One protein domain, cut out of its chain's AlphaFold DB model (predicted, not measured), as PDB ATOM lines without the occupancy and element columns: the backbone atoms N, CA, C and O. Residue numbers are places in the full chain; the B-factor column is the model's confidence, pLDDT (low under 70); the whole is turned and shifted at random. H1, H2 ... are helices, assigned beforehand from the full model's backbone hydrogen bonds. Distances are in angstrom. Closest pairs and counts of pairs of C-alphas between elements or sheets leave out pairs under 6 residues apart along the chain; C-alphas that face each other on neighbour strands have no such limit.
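AT A GLANCE: This is residues 7 to 46 of the 93 residues of the protein "Predicted protein" of Enterococcus faecalis T2 (UniProt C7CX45). Two separate helical pieces, H1 at one end and H2 with short H3 at the other, are joined by a long link, residues 17 to 29, with no helix packed on another. Residues 27 to 46 stick out free, taking in H2 and H3. The 40 printed residues hold three named helices, H1, H2, H3 along the chain, and no named strand: all helix. The whole is loose, radius of gyration of the C-alphas 12.6 A, spanning 32 by 22 by 20 A.

HOW THE PARTS SIT: Look first at H1, residues 7 to 16; it is apart from H2, residues 30 to 39, and from H3, residues 41 to 45. H2 and H3 meet only through their link. In all three helices every O i to N i+4 pair is within hydrogen-bond range.

IN THESE COORDINATES: Find C-alpha 7 at (14.184, 92.788, 13.630); from there H1 runs 14.7 A to C-alpha 16. H2 starts at C-alpha 30, (12.443, 82.521, -1.298), and covers 14.6 A. H3 covers 6.0 A, ending at C-alpha 45, (1.576, 99.327, -9.082).

THE WHOLE: The C-alphas farthest apart, of Asn 17 and Gly 46, are 33.0 A apart. The printed part has no cut. The link H1 to H2 is long, H2 to H3 tight. Residues 44 and 46 have pLDDT under 70.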
ATOM      1  N   SER A   7      15.298  92.052  13.011       80.25
ATOM      2  CA  SER A   7      14.184  92.788  13.630       80.25
ATOM      3  C   SER A   7      12.799  92.255  13.238       80.25
ATOM      4  O   SER A   7      11.856  92.366  14.026       80.25
ATOM      5  N   ILE A   8      12.668  91.621  12.067       80.44
ATOM      6  CA  ILE A   8      11.393  91.085  11.566       80.44
ATOM      7  C   ILE A   8      10.948  89.875  12.391       80.44
ATOM      8  O   ILE A   8       9.760  89.734  12.672       80.44
ATOM      9  N   VAL A   9      11.886  89.047  12.860       80.12
ATOM     10  CA  VAL A   9      11.587  87.894  13.726       80.12
ATOM     11  C   VAL A   9      10.965  88.352  15.048       80.12
ATOM     12  O   VAL A   9       9.998  87.761  15.526       80.12
ATOM     13  N   CYS A  10      11.481  89.441  15.623       83.50
ATOM     14  CA  CYS A  10      10.938  90.023  16.848       83.50
ATOM     15  C   CYS A  10       9.524  90.590  16.628       83.50
ATOM     16  O   CYS A  10       8.621  90.329  17.425       83.50
ATOM     17  N   ALA A  11       9.301  91.306  15.521       82.94
ATOM     18  CA  ALA A  11       7.975  91.802  15.152       82.94
ATOM     19  C   ALA A  11       6.969  90.662  14.901       82.94
ATOM     20  O   ALA A  11       5.829  90.738  15.351       82.94
ATOM     21  N   PHE A  12       7.403  89.580  14.250       82.19
ATOM     22  CA  PHE A  12       6.573  88.407  13.987       82.19
ATOM     23  C   PHE A  12       6.133  87.706  15.280       82.19
ATOM     24  O   PHE A  12       4.949  87.427  15.447       82.19
ATOM     25  N   ARG A  13       7.045  87.511  16.244       83.75
ATOM     26  CA  ARG A  13       6.697  86.957  17.567       83.75
ATOM     27  C   ARG A  13       5.670  87.820  18.304       83.75
ATOM     28  O   ARG A  13       4.744  87.291  18.908       83.75
ATOM     29  N   LYS A  14       5.792  89.150  18.220       87.06
ATOM     30  CA  LYS A  14       4.797  90.073  18.795       87.06
ATOM     31  C   LYS A  14       3.431  89.948  18.117       87.06
ATOM     32  O   LYS A  14       2.420  90.021  18.801       87.06
ATOM     33  N   LEU A  15       3.399  89.741  16.800       83.56
ATOM     34  CA  LEU A  15       2.156  89.526  16.055       83.56
ATOM     35  C   LEU A  15       1.495  88.190  16.399       83.56
ATOM     36  O   LEU A  15       0.280  88.164  16.564       83.56
ATOM     37  N   GLN A  16       2.266  87.111  16.566       83.25
ATOM     38  CA  GLN A  16       1.734  85.802  16.969       83.25
ATOM     39  C   GLN A  16       1.079  85.817  18.355       83.25
ATOM     40  O   GLN A  16       0.131  85.071  18.584       83.25
ATOM     41  N   ASN A  17       1.537  86.687  19.260       81.75
ATOM     42  CA  ASN A  17       0.908  86.874  20.571       81.75
ATOM     43  C   ASN A  17      -0.490  87.516  20.487       81.75
ATOM     44  O   ASN A  17      -1.237  87.464  21.460       81.75
ATOM     45  N   ASN A  18      -0.864  88.101  19.345       78.19
ATOM     46  CA  ASN A  18      -2.218  88.597  19.116       78.19
ATOM     47  C   ASN A  18      -3.132  87.457  18.630       78.19
ATOM     48  O   ASN A  18      -2.727  86.612  17.832       78.19
ATOM     49  N   VAL A  19      -4.403  87.491  19.049       71.88
ATOM     50  CA  VAL A  19      -5.420  86.440  18.809       71.88
ATOM     51  C   VAL A  19      -5.548  86.037  17.331       71.88
ATOM     52  O   VAL A  19      -5.814  84.882  17.018       71.88
ATOM     53  N   PHE A  20      -5.308  86.967  16.406       71.50
ATOM     54  CA  PHE A  20      -5.509  86.760  14.969       71.50
ATOM     55  C   PHE A  20      -4.437  85.909  14.274       71.50
ATOM     56  O   PHE A  20      -4.690  85.407  13.183       71.50
ATOM     57  N   TYR A  21      -3.249  85.744  14.864       73.25
ATOM     58  CA  TYR A  21      -2.087  85.175  14.161       73.25
ATOM     59  C   TYR A  21      -1.489  83.942  14.850       73.25
ATOM     60  O   TYR A  21      -0.410  83.488  14.469       73.25
ATOM     61  N   HIS A  22      -2.200  83.356  15.816       76.31
ATOM     62  CA  HIS A  22      -1.707  82.254  16.652       76.31
ATOM     63  C   HIS A  22      -1.308  80.990  15.868       76.31
ATOM     64  O   HIS A  22      -0.421  80.258  16.294       76.31
ATOM     65  N   GLN A  23      -1.921  80.750  14.704       78.88
ATOM     66  CA  GLN A  23      -1.651  79.583  13.849       78.88
ATOM     67  C   GLN A  23      -0.800  79.903  12.609       78.88
ATOM     68  O   GLN A  23      -0.673  79.075  11.709       78.88
ATOM     69  N   THR A  24      -0.231  81.108  12.512       78.50
ATOM     70  CA  THR A  24       0.573  81.477  11.337       78.50
ATOM     71  C   THR A  24       2.022  81.017  11.465       78.50
ATOM     72  O   THR A  24       2.700  81.314  12.447       78.50
ATOM     73  N   GLU A  25       2.525  80.325  10.441       78.44
ATOM     74  CA  GLU A  25       3.930  79.925  10.327       78.44
ATOM     75  C   GLU A  25       4.738  80.959   9.529       78.44
ATOM     76  O   GLU A  25       4.357  81.351   8.422       78.44
ATOM     77  N   HIS A  26       5.903  81.361  10.045       75.69
ATOM     78  CA  HIS A  26       6.837  82.192   9.286       75.69
ATOM     79  C   HIS A  26       7.631  81.334   8.297       75.69
ATOM     80  O   HIS A  26       8.548  80.610   8.683       75.69
ATOM     81  N   ARG A  27       7.312  81.438   7.003       73.75
ATOM     82  CA  ARG A  27       8.040  80.726   5.942       73.75
ATOM     83  C   ARG A  27       9.143  81.595   5.347       73.75
ATOM     84  O   ARG A  27       8.883  82.667   4.812       73.75
ATOM     85  N   THR A  28      10.373  81.088   5.372       71.50
ATOM     86  CA  THR A  28      11.569  81.770   4.834       71.50
ATOM     87  C   THR A  28      11.924  81.332   3.406       71.50
ATOM     88  O   THR A  28      12.987  81.656   2.881       71.50
ATOM     89  N   VAL A  29      11.036  80.575   2.756       79.69
ATOM     90  CA  VAL A  29      11.265  80.040   1.410       79.69
ATOM     91  C   VAL A  29      11.174  81.166   0.381       79.69
ATOM     92  O   VAL A  29      10.097  81.712   0.139       79.69
ATOM     93  N   LYS A  30      12.300  81.458  -0.284       70.56
ATOM     94  CA  LYS A  30      12.443  82.521  -1.298       70.56
ATOM     95  C   LYS A  30      11.325  82.528  -2.346       70.56
ATOM     96  O   LYS A  30      10.792  83.583  -2.674       70.56
ATOM     97  N   TYR A  31      10.953  81.356  -2.856       71.12
ATOM     98  CA  TYR A  31       9.921  81.232  -3.889       71.12
ATOM     99  C   TYR A  31       8.514  81.575  -3.374       71.12
ATOM    100  O   TYR A  31       7.732  82.171  -4.110       71.12
ATOM    101  N   LEU A  32       8.211  81.284  -2.102       74.31
ATOM    102  CA  LEU A  32       6.938  81.664  -1.478       74.31
ATOM    103  C   LEU A  32       6.865  83.173  -1.224       74.31
ATOM    104  O   LEU A  32       5.813  83.778  -1.415       74.31
ATOM    105  N   THR A  33       7.990  83.803  -0.864       76.88
ATOM    106  CA  THR A  33       8.064  85.269  -0.755       76.88
ATOM    107  C   THR A  33       7.781  85.933  -2.104       76.88
ATOM    108  O   THR A  33       7.008  86.886  -2.166       76.88
ATOM    109  N   ASN A  34       8.332  85.386  -3.190       79.38
ATOM    110  CA  ASN A  34       8.113  85.906  -4.538       79.38
ATOM    111  C   ASN A  34       6.654  85.767  -5.004       79.38
ATOM    112  O   ASN A  34       6.160  86.660  -5.684       79.38
ATOM    113  N   LEU A  35       5.960  84.684  -4.636       79.31
ATOM    114  CA  LEU A  35       4.531  84.492  -4.924       79.31
ATOM    115  C   LEU A  35       3.674  85.578  -4.270       79.31
ATOM    116  O   LEU A  35       2.868  86.212  -4.943       79.31
ATOM    117  N   ILE A  36       3.913  85.860  -2.986       76.44
ATOM    118  CA  ILE A  36       3.223  86.947  -2.282       76.44
ATOM    119  C   ILE A  36       3.555  88.285  -2.954       76.44
ATOM    120  O   ILE A  36       2.643  89.056  -3.234       76.44
ATOM    121  N   GLU A  37       4.834  88.544  -3.268       75.00
ATOM    122  CA  GLU A  37       5.300  89.736  -4.004       75.00
ATOM    123  C   GLU A  37       4.659  89.923  -5.382       75.00
ATOM    124  O   GLU A  37       4.429  91.059  -5.807       75.00
ATOM    125  N   GLN A  38       4.336  88.831  -6.072       80.62
ATOM    126  CA  GLN A  38       3.600  88.863  -7.331       80.62
ATOM    127  C   GLN A  38       2.114  89.159  -7.124       80.62
ATOM    128  O   GLN A  38       1.556  89.955  -7.880       80.62
ATOM    129  N   ASP A  39       1.498  88.585  -6.094       80.06
ATOM    130  CA  ASP A  39       0.057  88.681  -5.849       80.06
ATOM    131  C   ASP A  39      -0.385  90.108  -5.483       80.06
ATOM    132  O   ASP A  39      -1.373  90.634  -5.990       80.06
ATOM    133  N   HIS A  40       0.428  90.829  -4.704       77.06
ATOM    134  CA  HIS A  40       0.154  92.236  -4.381       77.06
ATOM    135  C   HIS A  40       0.758  93.240  -5.378       77.06
ATOM    136  O   HIS A  40       0.658  94.458  -5.192       77.06
ATOM    137  N   ARG A  41       1.404  92.767  -6.449       77.75
ATOM    138  CA  ARG A  41       2.045  93.618  -7.462       77.75
ATOM    139  C   ARG A  41       1.059  94.532  -8.199       77.75
ATOM    140  O   ARG A  41       1.423  95.687  -8.424       77.75
ATOM    141  N   PRO A  42      -0.167  94.097  -8.551       74.38
ATOM    142  CA  PRO A  42      -1.170  94.974  -9.158       74.38
ATOM    143  C   PRO A  42      -1.639  96.076  -8.201       74.38
ATOM    144  O   PRO A  42      -1.804  97.219  -8.621       74.38
ATOM    145  N   ILE A  43      -1.781  95.748  -6.912       73.19
ATOM    146  CA  ILE A  43      -2.190  96.693  -5.862       73.19
ATOM    147  C   ILE A  43      -1.108  97.764  -5.677       73.19
ATOM    148  O   ILE A  43      -1.401  98.955  -5.724       73.19
ATOM    149  N   LYS A  44       0.164  97.352  -5.547       69.69
ATOM    150  CA  LYS A  44       1.299  98.280  -5.395       69.69
ATOM    151  C   LYS A  44       1.578  99.121  -6.636       69.69
ATOM    152  O   LYS A  44       2.075 100.233  -6.506       69.69
ATOM    153  N   ARG A  45       1.314  98.597  -7.835       71.69
ATOM    154  CA  ARG A  45       1.576  99.327  -9.082       71.69
ATOM    155  C   ARG A  45       0.587 100.450  -9.351       71.69
ATOM    156  O   ARG A  45       0.912 101.274 -10.191       71.69
ATOM    157  N   GLY A  46      -0.550 100.500  -8.647       67.19
ATOM    158  CA  GLY A  46      -1.561 101.537  -8.837       67.19
ATOM    159  C   GLY A  46      -2.048 101.546 -10.283       67.19
ATOM    160  O   GLY A  46      -1.479 102.206 -11.147       67.19
TER     161      GLY A  46